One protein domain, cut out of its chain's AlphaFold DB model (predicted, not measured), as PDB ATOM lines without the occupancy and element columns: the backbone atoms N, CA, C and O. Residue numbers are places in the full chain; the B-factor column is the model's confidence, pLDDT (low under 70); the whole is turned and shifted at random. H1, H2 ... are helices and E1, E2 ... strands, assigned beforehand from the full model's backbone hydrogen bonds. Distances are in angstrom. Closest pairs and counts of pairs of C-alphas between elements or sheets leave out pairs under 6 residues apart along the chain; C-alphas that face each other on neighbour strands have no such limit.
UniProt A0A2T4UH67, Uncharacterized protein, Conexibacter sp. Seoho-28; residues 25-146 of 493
ATOM      1  N   ALA A  25     164.704 135.848 231.850       62.41
ATOM      2  CA  ALA A  25     165.863 135.050 232.235       62.41
ATOM      3  C   ALA A  25     166.087 135.072 233.753       62.41
ATOM      4  O   ALA A  25     166.066 136.157 234.348       62.41
ATOM      5  N   ALA A  26     166.414 133.921 234.349       77.31
ATOM      6  CA  ALA A  26     166.834 133.860 235.745       77.31
ATOM      7  C   ALA A  26     168.058 134.753 235.999       77.31
ATOM      8  O   ALA A  26     168.997 134.816 235.203       77.31
ATOM      9  N   THR A  27     168.072 135.462 237.122       85.25
ATOM     10  CA  THR A  27     169.199 136.292 237.556       85.25
ATOM     11  C   THR A  27     169.905 135.640 238.731       85.25
ATOM     12  O   THR A  27     169.265 135.227 239.693       85.25
ATOM     13  N   VAL A  28     171.235 135.561 238.664       87.94
ATOM     14  CA  VAL A  28     172.066 134.959 239.718       87.94
ATOM     15  C   VAL A  28     173.091 135.983 240.185       87.94
ATOM     16  O   VAL A  28     173.851 136.519 239.378       87.94
ATOM     17  N   SER A  29     173.120 136.269 241.483       89.69
ATOM     18  CA  SER A  29     174.002 137.279 242.075       89.69
ATOM     19  C   SER A  29     174.571 136.835 243.419       89.69
ATOM     20  O   SER A  29     174.018 135.965 244.086       89.69
ATOM     21  N   TYR A  30     175.679 137.451 243.817       89.56
ATOM     22  CA  TYR A  30     176.318 137.265 245.109       89.56
ATOM     23  C   TYR A  30     176.744 138.612 245.698       89.56
ATOM     24  O   TYR A  30     177.450 139.394 245.054       89.56
ATOM     25  N   ASP A  31     176.366 138.847 246.951       88.56
ATOM     26  CA  ASP A  31     176.848 139.958 247.767       88.56
ATOM     27  C   ASP A  31     177.366 139.430 249.110       88.56
ATOM     28  O   ASP A  31     176.746 138.585 249.748       88.56
ATOM     29  N   ALA A  32     178.510 139.935 249.571       84.00
ATOM     30  CA  ALA A  32     179.128 139.443 250.804       84.00
ATOM     31  C   ALA A  32     178.289 139.740 252.065       84.00
ATOM     32  O   ALA A  32     178.451 139.063 253.079       84.00
ATOM     33  N   GLY A  33     177.414 140.750 252.018       85.50
ATOM     34  CA  GLY A  33     176.495 141.096 253.095       85.50
ATOM     35  C   GLY A  33     175.230 140.243 253.090       85.50
ATOM     36  O   GLY A  33     174.818 139.795 254.157       85.50
ATOM     37  N   THR A  34     174.633 139.987 251.921       86.56
ATOM     38  CA  THR A  34     173.330 139.293 251.818       86.56
ATOM     39  C   THR A  34     173.386 137.838 251.351       86.56
ATOM     40  O   THR A  34     172.373 137.158 251.443       86.56
ATOM     41  N   GLY A  35     174.532 137.348 250.880       89.00
ATOM     42  CA  GLY A  35     174.684 135.989 250.361       89.00
ATOM     43  C   GLY A  35     174.374 135.872 248.866       89.00
ATOM     44  O   GLY A  35     174.418 136.857 248.119       89.00
ATOM     45  N   MET A  36     174.109 134.645 248.420       90.06
ATOM     46  CA  MET A  36     173.755 134.325 247.037       90.06
ATOM     47  C   MET A  36     172.249 134.500 246.823       90.06
ATOM     48  O   MET A  36     171.444 134.063 247.638       90.06
ATOM     49  N   ARG A  37     171.865 135.124 245.708       91.44
ATOM     50  CA  ARG A  37     170.466 135.323 245.330       91.44
ATOM     51  C   ARG A  37     170.201 134.830 243.919       91.44
ATOM     52  O   ARG A  37     170.914 135.221 242.991       91.44
ATOM     53  N   ILE A  38     169.141 134.045 243.784       89.06
ATOM     54  CA  ILE A  38     168.565 133.599 242.521       89.06
ATOM     55  C   ILE A  38     167.158 134.176 242.421       89.06
ATOM     56  O   ILE A  38     166.392 134.154 243.381       89.06
ATOM     57  N   THR A  39     166.839 134.759 241.277       89.25
ATOM     58  CA  THR A  39     165.485 135.214 240.970       89.25
ATOM     59  C   THR A  39     165.199 134.815 239.540       89.25
ATOM     60  O   THR A  39     165.729 135.435 238.612       89.25
ATOM     61  N   ALA A  40     164.443 133.737 239.391       82.19
ATOM     62  CA  ALA A  40     163.911 133.270 238.131       82.19
ATOM     63  C   ALA A  40     162.978 134.319 237.515       82.19
ATOM     64  O   ALA A  40     162.423 135.182 238.204       82.19
ATOM     65  N   GLY A  41     162.878 134.311 236.190       69.31
ATOM     66  CA  GLY A  41     161.945 135.188 235.502       69.31
ATOM     67  C   GLY A  41     160.614 134.488 235.281       69.31
ATOM     68  O   GLY A  41     160.572 133.288 235.056       69.31
ATOM     69  N   ALA A  42     159.532 135.262 235.313       66.00
ATOM     70  CA  ALA A  42     158.202 134.703 235.152       66.00
ATOM     71  C   ALA A  42     157.977 134.080 233.754       66.00
ATOM     72  O   ALA A  42     158.420 134.636 232.737       66.00
ATOM     73  N   GLY A  43     157.201 132.998 233.711       66.50
ATOM     74  CA  GLY A  43     156.657 132.336 232.531       66.50
ATOM     75  C   GLY A  43     157.474 131.159 232.000       66.50
ATOM     76  O   GLY A  43     157.262 130.787 230.840       66.50
ATOM     77  N   GLU A  44     158.396 130.594 232.784       71.06
ATOM     78  CA  GLU A  44     159.260 129.483 232.375       71.06
ATOM     79  C   GLU A  44     159.477 128.456 233.485       71.06
ATOM     80  O   GLU A  44     159.581 128.821 234.640       71.06
ATOM     81  N   THR A  45     159.657 127.189 233.097       76.75
ATOM     82  CA  THR A  45     160.220 126.147 233.966       76.75
ATOM     83  C   THR A  45     161.718 126.381 234.145       76.75
ATOM     84  O   THR A  45     162.490 126.254 233.183       76.75
ATOM     85  N   ASN A  46     162.135 126.660 235.372       77.69
ATOM     86  CA  ASN A  46     163.518 126.828 235.781       77.69
ATOM     87  C   ASN A  46     164.057 125.502 236.304       77.69
ATOM     88  O   ASN A  46     163.420 124.796 237.081       77.69
ATOM     89  N   ARG A  47     165.281 125.155 235.907       83.69
ATOM     90  CA  ARG A  47     165.969 123.979 236.458       83.69
ATOM     91  C   ARG A  47     167.319 124.384 236.993       83.69
ATOM     92  O   ARG A  47     168.305 124.369 236.257       83.69
ATOM     93  N   ILE A  48     167.338 124.719 238.275       83.38
ATOM     94  CA  ILE A  48     168.499 125.234 238.982       83.38
ATOM     95  C   ILE A  48     169.302 124.075 239.561       83.38
ATOM     96  O   ILE A  48     168.806 123.295 240.372       83.38
ATOM     97  N   SER A  49     170.571 123.980 239.171       83.94
ATOM     98  CA  SER A  49     171.519 123.036 239.763       83.94
ATOM     99  C   SER A  49     172.850 123.699 240.087       83.94
ATOM    100  O   SER A  49     173.260 124.671 239.442       83.94
ATOM    101  N   PHE A  50     173.525 123.151 241.099       82.62
ATOM    102  CA  PHE A  50     174.752 123.705 241.651       82.62
ATOM    103  C   PHE A  50     175.914 122.726 241.551       82.62
ATOM    104  O   PHE A  50     175.836 121.579 241.991       82.62
ATOM    105  N   GLU A  51     177.050 123.231 241.083       80.06
ATOM    106  CA  GLU A  51     178.340 122.560 241.218       80.06
ATOM    107  C   GLU A  51     179.318 123.490 241.934       80.06
ATOM    108  O   GLU A  51     179.386 124.686 241.633       80.06
ATOM    109  N   SER A  52     180.090 122.948 242.879       77.50
ATOM    110  CA  SER A  52     181.095 123.711 243.619       77.50
ATOM    111  C   SER A  52     182.499 123.156 243.405       77.50
ATOM    112  O   SER A  52     182.756 121.993 243.720       77.50
ATOM    113  N   GLU A  53     183.426 124.001 242.954       77.56
ATOM    114  CA  GLU A  53     184.846 123.669 242.803       77.56
ATOM    115  C   GLU A  53     185.724 124.662 243.574       77.56
ATOM    116  O   GLU A  53     185.607 125.879 243.425       77.56
ATOM    117  N   ALA A  54     186.664 124.161 244.376       74.75
ATOM    118  CA  ALA A  54     187.650 125.020 245.026       74.75
ATOM    119  C   ALA A  54     188.670 125.547 244.000       74.75
ATOM    120  O   ALA A  54     189.294 124.760 243.282       74.75
ATOM    121  N   ARG A  55     188.892 126.869 243.955       72.38
ATOM    122  CA  ARG A  55     189.874 127.509 243.063       72.38
ATOM    123  C   ARG A  55     190.773 128.504 243.790       72.38
ATOM    124  O   ARG A  55     190.511 128.934 244.912       72.38
ATOM    125  N   ALA A  56     191.872 128.879 243.135       58.28
ATOM    126  CA  ALA A  56     192.766 129.920 243.628       58.28
ATOM    127  C   ALA A  56     192.029 131.273 243.628       58.28
ATOM    128  O   ALA A  56     191.928 131.922 242.592       58.28
ATOM    129  N   GLY A  57     191.491 131.666 244.784       64.31
ATOM    130  CA  GLY A  57     190.738 132.913 244.963       64.31
ATOM    131  C   GLY A  57     189.359 132.748 245.603       64.31
ATOM    132  O   GLY A  57     188.779 133.753 246.000       64.31
ATOM    133  N   GLY A  58     188.857 131.518 245.751       70.75
ATOM    134  CA  GLY A  58     187.551 131.275 246.356       70.75
ATOM    135  C   GLY A  58     186.911 129.957 245.932       70.75
ATOM    136  O   GLY A  58     187.527 129.122 245.267       70.75
ATOM    137  N   LEU A  59     185.663 129.780 246.337       74.44
ATOM    138  CA  LEU A  59     184.806 128.678 245.945       74.44
ATOM    139  C   LEU A  59     184.019 129.089 244.704       74.44
ATOM    140  O   LEU A  59     183.234 130.035 244.753       74.44
ATOM    141  N   GLU A  60     184.271 128.417 243.587       75.62
ATOM    142  CA  GLU A  60     183.539 128.643 242.346       75.62
ATOM    143  C   GLU A  60     182.215 127.884 242.409       75.62
ATOM    144  O   GLU A  60     182.220 126.663 242.558       75.62
ATOM    145  N   ILE A  61     181.103 128.608 242.290       77.88
ATOM    146  CA  ILE A  61     179.752 128.054 242.212       77.88
ATOM    147  C   ILE A  61     179.236 128.243 240.799       77.88
ATOM    148  O   ILE A  61     179.199 129.366 240.288       77.88
ATOM    149  N   ARG A  62     178.860 127.132 240.174       78.00
ATOM    150  CA  ARG A  62     178.238 127.091 238.854       78.00
ATOM    151  C   ARG A  62     176.755 126.864 239.045       78.00
ATOM    152  O   ARG A  62     176.379 125.858 239.635       78.00
ATOM    153  N   VAL A  63     175.957 127.794 238.541       77.50
ATOM    154  CA  VAL A  63     174.500 127.703 238.519       77.50
ATOM    155  C   VAL A  63     174.078 127.471 237.082       77.50
ATOM    156  O   VAL A  63     174.406 128.284 236.211       77.50
ATOM    157  N   THR A  64     173.401 126.354 236.836       76.06
ATOM    158  CA  THR A  64     172.812 126.054 235.528       76.06
ATOM    159  C   THR A  64     171.320 126.315 235.577       76.06
ATOM    160  O   THR A  64     170.698 125.955 236.566       76.06
ATOM    161  N   ASP A  65     170.778 126.908 234.516       76.06
ATOM    162  CA  ASP A  65     169.339 126.985 234.265       76.06
ATOM    163  C   ASP A  65     169.035 126.413 232.870       76.06
ATOM    164  O   ASP A  65     169.662 126.791 231.871       76.06
ATOM    165  N   ALA A  66     168.134 125.432 232.811       66.12
ATOM    166  CA  ALA A  66     167.786 124.690 231.602       66.12
ATOM    167  C   ALA A  66     166.461 125.170 230.976       66.12
ATOM    168  O   ALA A  66     165.653 124.346 230.559       66.12
ATOM    169  N   GLY A  67     166.256 126.484 230.869       63.28
ATOM    170  CA  GLY A  67     165.113 127.101 230.179       63.28
ATOM    171  C   GLY A  67     165.557 128.301 229.345       63.28
ATOM    172  O   GLY A  67     165.632 128.231 228.110       63.28
ATOM    173  N   THR A  68     165.984 129.363 230.023       68.94
ATOM    174  CA  THR A  68     166.609 130.538 229.410       68.94
ATOM    175  C   THR A  68     168.084 130.663 229.749       68.94
ATOM    176  O   THR A  68     168.678 129.882 230.479       68.94
ATOM    177  N   THR A  69     168.743 131.622 229.098       73.88
ATOM    178  CA  THR A  69     170.123 131.996 229.418       73.88
ATOM    179  C   THR A  69     170.111 132.839 230.695       73.88
ATOM    180  O   THR A  69     169.696 133.997 230.608       73.88
ATOM    181  N   PRO A  70     170.577 132.322 231.846       81.12
ATOM    182  CA  PRO A  70     170.599 133.083 233.081       81.12
ATOM    183  C   PRO A  70     171.522 134.300 232.953       81.12
ATOM    184  O   PRO A  70     172.595 134.256 232.342       81.12
ATOM    185  N   THR A  71     171.101 135.416 233.537       85.00
ATOM    186  CA  THR A  71     171.836 136.680 233.515       85.00
ATOM    187  C   THR A  71     172.644 136.841 234.806       85.00
ATOM    188  O   THR A  71     172.070 136.841 235.898       85.00
ATOM    189  N   PRO A  72     173.977 137.020 234.730       87.25
ATOM    190  CA  PRO A  72     174.783 137.273 235.917       87.25
ATOM    191  C   PRO A  72     174.506 138.677 236.476       87.25
ATOM    192  O   PRO A  72     174.607 139.681 235.769       87.25
ATOM    193  N   GLY A  73     174.182 138.744 237.764       87.50
ATOM    194  CA  GLY A  73     174.112 139.969 238.551       87.50
ATOM    195  C   GLY A  73     175.441 140.299 239.241       87.50
ATOM    196  O   GLY A  73     176.505 139.791 238.883       87.50
ATOM    197  N   GLY A  74     175.389 141.176 240.249       87.94
ATOM    198  CA  GLY A  74     176.571 141.561 241.029       87.94
ATOM    199  C   GLY A  74     177.296 140.344 241.614       87.94
ATOM    200  O   GLY A  74     176.647 139.408 242.065       87.94
ATOM    201  N   GLY A  75     178.630 140.333 241.557       84.69
ATOM    202  CA  GLY A  75     179.453 139.243 242.102       84.69
ATOM    203  C   GLY A  75     179.551 137.973 241.242       84.69
ATOM    204  O   GLY A  75     180.324 137.081 241.589       84.69
ATOM    205  N   CYS A  76     178.842 137.901 240.110       89.81
ATOM    206  CA  CYS A  76     178.822 136.732 239.228       89.81
ATOM    207  C   CYS A  76     179.145 137.100 237.770       89.81
ATOM    208  O   CYS A  76     179.135 138.269 237.378       89.81
ATOM    209  N   GLN A  77     179.483 136.099 236.956       90.12
ATOM    210  CA  GLN A  77     179.873 136.247 235.550       90.12
ATOM    211  C   GLN A  77     179.298 135.104 234.707       90.12
ATOM    212  O   GLN A  77     179.063 134.013 235.216       90.12
ATOM    213  N   THR A  78     179.095 135.322 233.406       86.88
ATOM    214  CA  THR A  78     178.714 134.238 232.486       86.88
ATOM    215  C   THR A  78     179.845 133.213 232.389       86.88
ATOM    216  O   THR A  78     181.012 133.572 232.220       86.88
ATOM    217  N   GLY A  79     179.495 131.936 232.504       82.56
ATOM    218  CA  GLY A  79     180.410 130.808 232.434       82.56
ATOM    219  C   GLY A  79     180.791 130.408 231.009       82.56
ATOM    220  O   GLY A  79     180.600 131.136 230.039       82.56
ATOM    221  N   ALA A  80     181.352 129.202 230.883       78.56
ATOM    222  CA  ALA A  80     181.809 128.661 229.600       78.56
ATOM    223  C   ALA A  80     180.662 128.339 228.617       78.56
ATOM    224  O   ALA A  80     180.900 128.232 227.415       78.56
ATOM    225  N   SER A  81     179.438 128.182 229.127       78.31
ATOM    226  CA  SER A  81     178.203 128.040 228.355       78.31
ATOM    227  C   SER A  81     177.245 129.164 228.739       78.31
ATOM    228  O   SER A  81     177.279 129.633 229.874       78.31
ATOM    229  N   ALA A  82     176.375 129.567 227.809       71.81
ATOM    230  CA  ALA A  82     175.358 130.590 228.052       71.81
ATOM    231  C   ALA A  82     174.419 130.204 229.214       71.81
ATOM    232  O   ALA A  82     174.052 131.059 230.006       71.81
ATOM    233  N   SER A  83     174.121 128.913 229.379       77.25
ATOM    234  CA  SER A  83     173.272 128.393 230.462       77.25
ATOM    235  C   SER A  83     173.939 128.342 231.840       77.25
ATOM    236  O   SER A  83     173.329 127.835 232.769       77.25
ATOM    237  N   VAL A  84     175.192 128.794 231.983       82.38
ATOM    238  CA  VAL A  84     175.954 128.681 233.236       82.38
ATOM    239  C   VAL A  84     176.332 130.066 233.742       82.38
ATOM    240  O   VAL A  84     177.053 130.797 233.060       82.38
ATOM    241  N   VAL A  85     175.932 130.405 234.968       85.25
ATOM    242  CA  VAL A  85     176.479 131.546 235.717       85.25
ATOM    243  C   VAL A  85     177.508 131.044 236.721       85.25
ATOM    244  O   VAL A  85     177.317 130.024 237.374       85.25
ATOM    245  N   VAL A  86     178.621 131.765 236.827       87.12
ATOM    246  CA  VAL A  86     179.730 131.460 237.726       87.12
ATOM    247  C   VAL A  86     179.874 132.577 238.753       87.12
ATOM    248  O   VAL A  86     180.095 133.733 238.388       87.12
ATOM    249  N   CYS A  87     179.802 132.228 240.032       85.88
ATOM    250  CA  CYS A  87     180.054 133.131 241.154       85.88
ATOM    251  C   CYS A  87     181.278 132.628 241.929       85.88
ATOM    252  O   CYS A  87     181.415 131.427 242.158       85.88
ATOM    253  N   VAL A  88     182.180 133.525 242.335       83.62
ATOM    254  CA  VAL A  88     183.358 133.156 243.141       83.62
ATOM    255  C   VAL A  88     183.176 133.696 244.550       83.62
ATOM    256  O   VAL A  88     183.241 134.904 244.771       83.62
ATOM    257  N   LEU A  89     182.951 132.791 245.500       83.62
ATOM    258  CA  LEU A  89     182.708 133.127 246.899       83.62
ATOM    259  C   LEU A  89     184.013 133.067 247.706       83.62
ATOM    260  O   LEU A  89     184.845 132.186 247.471       83.62
ATOM    261  N   PRO A  90     184.226 133.963 248.683       80.94
ATOM    262  CA  PRO A  90     185.357 133.852 249.597       80.94
ATOM    263  C   PRO A  90     185.253 132.570 250.441       80.94
ATOM    264  O   PRO A  90     184.166 132.183 250.853       80.94
ATOM    265  N   ILE A  91     186.391 131.930 250.732       73.38
ATOM    266  CA  ILE A  91     186.472 130.767 251.634       73.38
ATOM    267  C   ILE A  91     187.048 131.233 252.975       73.38
ATOM    268  O   ILE A  91     188.137 131.807 253.010       73.38
ATOM    269  N   GLY A  92     186.357 130.947 254.081       68.12
ATOM    270  CA  GLY A  92     186.860 131.173 255.441       68.12
ATOM    271  C   GLY A  92     185.902 131.947 256.346       68.12
ATOM    272  O   GLY A  92     184.729 132.135 256.040       68.12
ATOM    273  N   THR A  93     186.409 132.382 257.501       60.78
ATOM    274  CA  THR A  93     185.628 133.104 258.517       60.78
ATOM    275  C   THR A  93     185.085 134.424 257.968       60.78
ATOM    276  O   THR A  93     185.874 135.283 257.574       60.78
ATOM    277  N   GLY A  94     183.760 134.591 257.987       63.59
ATOM    278  CA  GLY A  94     183.065 135.786 257.491       63.59
ATOM    279  C   GLY A  94     182.483 135.651 256.081       63.59
ATOM    280  O   GLY A  94     181.895 136.610 255.593       63.59
ATOM    281  N   ALA A  95     182.627 134.490 255.432       73.38
ATOM    282  CA  ALA A  95     181.896 134.189 254.207       73.38
ATOM    283  C   ALA A  95     180.409 133.973 254.520       73.38
ATOM    284  O   ALA A  95     180.065 133.179 255.396       73.38
ATOM    285  N   ASN A  96     179.544 134.703 253.817       81.69
ATOM    286  CA  ASN A  96     178.103 134.505 253.875       81.69
ATOM    287  C   ASN A  96     177.701 133.485 252.800       81.69
ATOM    288  O   ASN A  96     177.846 133.773 251.609       81.69
ATOM    289  N   TYR A  97     177.244 132.310 253.233       85.38
ATOM    290  CA  TYR A  97     176.770 131.226 252.367       85.38
ATOM    291  C   TYR A  97     175.241 131.122 252.331       85.38
ATOM    292  O   TYR A  97     174.728 130.160 251.778       85.38
ATOM    293  N   VAL A  98     174.513 132.096 252.889       89.88
ATOM    294  CA  VAL A  98     173.051 132.136 252.771       89.88
ATOM    295  C   VAL A  98     172.664 132.166 251.294       89.88
ATOM    296  O   VAL A  98     173.237 132.934 250.512       89.88
ATOM    297  N   LEU A  99     171.688 131.342 250.931       91.25
ATOM    298  CA  LEU A  99     171.091 131.304 249.606       91.25
ATOM    299  C   LEU A  99     169.629 131.722 249.699       91.25
ATOM    300  O   LEU A  99     168.869 131.171 250.482       91.25
ATOM    301  N   THR A 100     169.221 132.685 248.880       93.19
ATOM    302  CA  THR A 100     167.809 133.010 248.662       93.19
ATOM    303  C   THR A 100     167.442 132.745 247.208       93.19
ATOM    304  O   THR A 100     168.061 133.324 246.312       93.19
ATOM    305  N   ALA A 101     166.446 131.903 246.966       91.75
ATOM    306  CA  ALA A 101     165.932 131.591 245.641       91.75
ATOM    307  C   ALA A 101     164.438 131.926 245.550       91.75
ATOM    308  O   ALA A 101     163.664 131.605 246.444       91.75
ATOM    309  N   ASP A 102     164.069 132.587 244.462       92.56
ATOM    310  CA  ASP A 102     162.694 132.831 244.026       92.56
ATOM    311  C   ASP A 102     162.582 132.189 242.638       92.56
ATOM    312  O   ASP A 102     163.316 132.618 241.737       92.56
ATOM    313  N   LEU A 103     161.811 131.103 242.515       90.06
ATOM    314  CA  LEU A 103     161.716 130.290 241.291       90.06
ATOM    315  C   LEU A 103     160.591 130.764 240.353       90.06
ATOM    316  O   LEU A 103     160.687 130.578 239.146       90.06
ATOM    317  N   GLY A 104     159.678 131.602 240.847       88.69
ATOM    318  CA  GLY A 104     158.740 132.336 240.008       88.69
ATOM    319  C   GLY A 104     157.429 131.590 239.785       88.69
ATOM    320  O   GLY A 104     156.622 131.501 240.700       88.69
ATOM    321  N   ASP A 105     157.125 131.234 238.542       86.56
ATOM    322  CA  ASP A 105     155.919 130.496 238.158       86.56
ATOM    323  C   ASP A 105     156.261 129.443 237.111       86.56
ATOM    324  O   ASP A 105     157.144 129.646 236.282       86.56
ATOM    325  N   GLY A 106     155.453 128.390 237.062       88.50
ATOM    326  CA  GLY A 106     155.721 127.207 236.259       88.50
ATOM    327  C   GLY A 106     156.297 126.091 237.118       88.50
ATOM    328  O   GLY A 106     156.608 126.287 238.278       88.50
ATOM    329  N   ASP A 107     156.392 124.902 236.533       91.00
ATOM    330  CA  ASP A 107     156.889 123.722 237.237       91.00
ATOM    331  C   ASP A 107     158.418 123.818 237.318       91.00
ATOM    332  O   ASP A 107     159.092 123.629 236.297       91.00
ATOM    333  N   ASP A 108     158.963 124.142 238.487       90.38
ATOM    334  CA  ASP A 108     160.379 124.411 238.702       90.38
ATOM    335  C   ASP A 108     161.107 123.244 239.373       90.38
ATOM    336  O   ASP A 108     160.555 122.381 240.053       90.38
ATOM    337  N   VAL A 109     162.422 123.199 239.178       90.88
ATOM    338  CA  VAL A 109     163.291 122.208 239.809       90.88
ATOM    339  C   VAL A 109     164.473 122.910 240.456       90.88
ATOM    340  O   VAL A 109     165.284 123.546 239.777       90.88
ATOM    341  N   PHE A 110     164.630 122.715 241.761       91.19
ATOM    342  CA  PHE A 110     165.793 123.147 242.524       91.19
ATOM    343  C   PHE A 110     166.559 121.923 243.034       91.19
ATOM    344  O   PHE A 110     166.183 121.265 244.004       91.19
ATOM    345  N   GLU A 111     167.670 121.598 242.377       87.56
ATOM    346  CA  GLU A 111     168.550 120.504 242.783       87.56
ATOM    347  C   GLU A 111     169.625 121.023 243.743       87.56
ATOM    348  O   GLU A 111     170.704 121.464 243.334       87.56
ATOM    349  N   GLY A 112     169.338 120.937 245.042       71.94
ATOM    350  CA  GLY A 112     170.291 121.259 246.096       71.94
ATOM    351  C   GLY A 112     171.507 120.350 246.062       71.94
ATOM    352  O   GLY A 112     171.416 119.123 246.210       71.94
ATOM    353  N   GLY A 113     172.656 120.991 245.895       67.81
ATOM    354  CA  GLY A 113     173.973 120.384 245.868       67.81
ATOM    355  C   GLY A 113     175.057 121.454 245.930       67.81
ATOM    356  O   GLY A 113     174.794 122.657 245.918       67.81
ATOM    357  N   GLY A 114     176.308 121.016 246.014       66.31
ATOM    358  CA  GLY A 114     177.438 121.928 246.142       66.31
ATOM    359  C   GLY A 114     177.543 122.577 247.525       66.31
ATOM    360  O   GLY A 114     176.623 122.604 248.335       66.31
ATOM    361  N   TYR A 115     178.730 123.097 247.814       69.88
ATOM    362  CA  TYR A 115     179.104 123.509 249.165       69.88
ATOM    363  C   TYR A 115     178.204 124.593 249.781       69.88
ATOM    364  O   TYR A 115     178.014 124.584 250.988       69.88
ATOM    365  N   VAL A 116     177.659 125.524 248.989       69.75
ATOM    366  CA  VAL A 116     176.823 126.621 249.519       69.75
ATOM    367  C   VAL A 116     175.500 126.096 250.060       69.75
ATOM    368  O   VAL A 116     175.153 126.436 251.180       69.75
ATOM    369  N   VAL A 117     174.826 125.217 249.317       73.25
ATOM    370  CA  VAL A 117     173.568 124.601 249.761       73.25
ATOM    371  C   VAL A 117     173.821 123.664 250.947       73.25
ATOM    372  O   VAL A 117     173.042 123.620 251.883       73.25
ATOM    373  N   GLU A 118     174.953 122.955 250.964       77.62
ATOM    374  CA  GLU A 118     175.287 122.020 252.051       77.62
ATOM    375  C   GLU A 118     175.751 122.688 253.359       77.62
ATOM    376  O   GLU A 118     175.805 122.025 254.393       77.62
ATOM    377  N   THR A 119     176.161 123.962 253.328       78.50
ATOM    378  CA  THR A 119     176.784 124.629 254.494       78.50
ATOM    379  C   THR A 119     176.152 125.953 254.897       78.50
ATOM    380  O   THR A 119     176.480 126.467 255.968       78.50
ATOM    381  N   GLY A 120     175.312 126.526 254.043       85.38
ATOM    382  CA  GLY A 120     174.615 127.775 254.288       85.38
ATOM    383  C   GLY A 120     173.115 127.562 254.368       85.38
ATOM    384  O   GLY A 120     172.587 126.610 253.810       85.38
ATOM    385  N   ASP A 121     172.451 128.472 255.071       91.75
ATOM    386  CA  ASP A 121     171.002 128.438 255.206       91.75
ATOM    387  C   ASP A 121     170.334 128.782 253.868       91.75
ATOM    388  O   ASP A 121     170.712 129.770 253.220       91.75
ATOM    389  N   THR A 122     169.336 127.994 253.465       93.69
ATOM    390  CA  THR A 122     168.626 128.180 252.192       93.69
ATOM    391  C   THR A 122     167.218 128.710 252.431       93.69
ATOM    392  O   THR A 122     166.470 128.187 253.245       93.69
ATOM    393  N   PHE A 123     166.829 129.744 251.690       95.44
ATOM    394  CA  PHE A 123     165.489 130.325 251.697       95.44
ATOM    395  C   PHE A 123     164.913 130.226 250.288       95.44
ATOM    396  O   PHE A 123     165.453 130.853 249.376       95.44
ATOM    397  N   ILE A 124     163.854 129.447 250.099       95.25
ATOM    398  CA  ILE A 124     163.252 129.195 248.785       95.25
ATOM    399  C   ILE A 124     161.793 129.635 248.796       95.25
ATOM    400  O   ILE A 124     161.048 129.304 249.713       95.25
ATOM    401  N   THR A 125     161.402 130.354 247.751       96.25
ATOM    402  CA  THR A 125     160.012 130.529 247.335       96.25
ATOM    403  C   THR A 125     159.903 129.944 245.934       96.25
ATOM    404  O   THR A 125     160.549 130.471 245.027       96.25
ATOM    405  N   ALA A 126     159.181 128.837 245.771       94.31
ATOM    406  CA  ALA A 126     159.070 128.178 244.472       94.31
ATOM    407  C   ALA A 126     158.011 128.881 243.606       94.31
ATOM    408  O   ALA A 126     158.356 129.441 242.572       94.31
ATOM    409  N   GLY A 127     156.813 129.092 244.152       93.94
ATOM    410  CA  GLY A 127     155.739 129.855 243.527       93.94
ATOM    411  C   GLY A 127     154.638 128.946 242.975       93.94
ATOM    412  O   GLY A 127     154.386 127.889 243.528       93.94
ATOM    413  N   PRO A 128     153.833 129.387 241.992       93.94
ATOM    414  CA  PRO A 128     152.809 128.531 241.397       93.94
ATOM    415  C   PRO A 128     153.392 127.543 240.383       93.94
ATOM    416  O   PRO A 128     153.994 127.995 239.415       93.94
ATOM    417  N   GLY A 129     153.048 126.262 240.474       94.38
ATOM    418  CA  GLY A 129     153.543 125.210 239.572       94.38
ATOM    419  C   GLY A 129     153.681 123.890 240.319       94.38
ATOM    420  O   GLY A 129     153.490 123.885 241.517       94.38
ATOM    421  N   ASP A 130     153.936 122.774 239.633       95.94
ATOM    422  CA  ASP A 130     154.305 121.517 240.306       95.94
ATOM    423  C   ASP A 130     155.844 121.468 240.475       95.94
ATOM    424  O   ASP A 130     156.567 121.129 239.531       95.94
ATOM    425  N   ASP A 131     156.350 121.793 241.665       96.12
ATOM    426  CA  ASP A 131     157.777 122.034 241.920       96.12
ATOM    427  C   ASP A 131     158.525 120.825 242.523       96.12
ATOM    428  O   ASP A 131     157.983 120.046 243.304       96.12
ATOM    429  N   ASP A 132     159.819 120.661 242.209       96.00
ATOM    430  CA  ASP A 132     160.717 119.670 242.839       96.00
ATOM    431  C   ASP A 132     161.928 120.356 243.487       96.00
ATOM    432  O   ASP A 132     162.894 120.741 242.816       96.00
ATOM    433  N   VAL A 133     161.900 120.479 244.815       95.94
ATOM    434  CA  VAL A 133     162.903 121.196 245.607       95.94
ATOM    435  C   VAL A 133     163.700 120.241 246.490       95.94
ATOM    436  O   VAL A 133     163.176 119.518 247.330       95.94
ATOM    437  N   ARG A 134     165.027 120.275 246.379       94.38
ATOM    438  CA  ARG A 134     165.933 119.575 247.300       94.38
ATOM    439  C   ARG A 134     166.904 120.570 247.905       94.38
ATOM    440  O   ARG A 134     167.540 121.291 247.150       94.38
ATOM    441  N   THR A 135     167.076 120.592 249.221       92.06
ATOM    442  CA  THR A 135     168.032 121.487 249.901       92.06
ATOM    443  C   THR A 135     169.120 120.697 250.638       92.06
ATOM    444  O   THR A 135     169.335 119.512 250.351       92.06
ATOM    445  N   GLY A 136     169.945 121.372 251.437       88.38
ATOM    446  CA  GLY A 136     171.189 120.824 251.982       88.38
ATOM    447  C   GLY A 136     171.038 120.311 253.404       88.38
ATOM    448  O   GLY A 136     169.980 119.857 253.789       88.38
ATOM    449  N   SER A 137     172.133 120.321 254.167       88.44
ATOM    450  CA  SER A 137     172.151 119.844 255.561       88.44
ATOM    451  C   SER A 137     172.116 120.984 256.607       88.44
ATOM    452  O   SER A 137     172.437 120.749 257.779       88.44
ATOM    453  N   SER A 138     171.860 122.224 256.173       90.31
ATOM    454  CA  SER A 138     171.793 123.418 257.037       90.31
ATOM    455  C   SER A 138     170.344 123.739 257.408       90.31
ATOM    456  O   SER A 138     169.450 122.972 257.105       90.31
ATOM    457  N   PHE A 139     170.097 124.862 258.087       92.94
ATOM    458  CA  PHE A 139     168.731 125.353 258.262       92.94
ATOM    459  C   PHE A 139     168.149 125.797 256.919       92.94
ATOM    460  O   PHE A 139     168.649 126.752 256.321       92.94
ATOM    461  N   ASP A 140     167.054 125.172 256.504       94.81
ATOM    462  CA  ASP A 140     166.353 125.537 255.281       94.81
ATOM    463  C   ASP A 140     164.918 126.017 255.567       94.81
ATOM    464  O   ASP A 140     164.202 125.483 256.415       94.81
ATOM    465  N   ALA A 141     164.488 127.061 254.859       97.06
ATOM    466  CA  ALA A 141     163.131 127.589 254.883       97.06
ATOM    467  C   ALA A 141     162.560 127.590 253.461       97.06
ATOM    468  O   ALA A 141     163.029 128.337 252.601       97.06
ATOM    469  N   VAL A 142     161.554 126.757 253.217       98.00
ATOM    470  CA  VAL A 142     160.983 126.514 251.890       98.00
ATOM    471  C   VAL A 142     159.486 126.814 251.914       98.00
ATOM    472  O   VAL A 142     158.764 126.312 252.771       98.00
ATOM    473  N   ASP A 143     159.039 127.640 250.977       98.38
ATOM    474  CA  ASP A 143     157.635 127.887 250.643       98.38
ATOM    475  C   ASP A 143     157.442 127.433 249.193       98.38
ATOM    476  O   ASP A 143     158.047 128.031 248.295       98.38
ATOM    477  N   LEU A 144     156.718 126.331 248.979       98.00
ATOM    478  CA  LEU A 144     156.535 125.771 247.637       98.00
ATOM    479  C   LEU A 144     155.449 126.558 246.908       98.00
ATOM    480  O   LEU A 144     155.767 127.222 245.937       98.00
ATOM    481  N   GLY A 145     154.254 126.695 247.478       97.62
ATOM    482  CA  GLY A 145     153.200 127.540 246.922       97.62
ATOM    483  C   GLY A 145     152.027 126.695 246.431       97.62
ATOM    484  O   GLY A 145     151.700 125.694 247.050       97.62
ATOM    485  N   PRO A 146     151.242 127.152 245.441       97.44
ATOM    486  CA  PRO A 146     150.171 126.337 244.881       97.44
ATOM    487  C   PRO A 146     150.687 125.400 243.782       97.44
ATOM    488  O   PRO A 146     151.153 125.882 242.751       97.44
TER     489      PRO A 146
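What this domain is: This is residues 25 to 146 of the 493 residues of an uncharacterized protein of Conexibacter sp. Seoho-28 (UniProt A0A2T4UH67). Two sheets lie face to face as a sandwich, their strands nearly in line; at one end three hairpins, E1-E2, E3-E4 and E5-E6, build it, and toward the other the chain winds in stacked turns through E7, E8, E9, E10 and E11, changing sheet at each link. The sheet E5 E6 E4 E3 E8 E10 curls round the short helix H1, which only grazes the sheet E1 E2 E7 E9 E11; both sheets are mixed. The printed part has 122 residues, with E1 to E8, then H1, then E9 to E11 along the chain; the class is mostly strand, though under half of the residues are in named elements. It is compact, with a radius of gyration of the C-alphas of 13.2 A and spans of 40 by 31 by 21 A.

Where its parts are: Find C-alpha 27 at (169.199, 136.292, 237.556); here E1, residues 27 to 31, begins, and E2, 35 to 39, follows. Next look for E3, residues 47 to 55 and 25.1 A long, from C-alpha 47 at (165.969, 123.979, 236.458). E4, 58 to 64, covers 19.0 A; after it come E5, 76 to 78, and E6, 84 to 89, 15.9 A long. Read on through E7, 99 to 102, E8, 109 to 111, H1, 114 to 119, E9, 122 to 125, and E10, 132 to 134. E11, residues 140 to 143, ends at C-alpha 143, (157.635, 127.887, 250.643).

How they stand to each other: Start with the strongly twisted sheet of E3: in the hairpin E3 and E4, antiparallel at 159 degrees, N 53 and O 60 are 2.9 A apart, within hydrogen-bond range. E3 is staggered, pairing with parallel E8 over residues 47 to 49, where N 48 and O 109 are 2.8 A apart. In the other sheet, look at E9 and E11, parallel at 1 degree, with N 141 and O 122 at 2.8 A. The facing parts of the two sheets are 10.6 A apart centre to centre, their planes 8 degrees apart. Edge strands E1 and E5 come closest at the C-alphas of Ser 29 and Cys 76, 5.6 A; edge strands E10 and E11 are apart, but only just, at 8.5 A. H1 is on the sheet of E3, its closest C-alphas there being Ser 52 and Gly 114, 4.8 A. In H1 every O i to N i+4 pair is within hydrogen-bond range.

The domain as a whole: The C-alphas farthest apart, those of Ala 56 and Pro 146, are 42.8 A apart. The printed part has no cut, and its one long link is E4 to E5. Look for pLDDT under 70 at residue 25 and residues 41 to 43, 56 to 57, 66 to 68, 92 to 94 and 113 to 116; the mean of the printed part is 83.3.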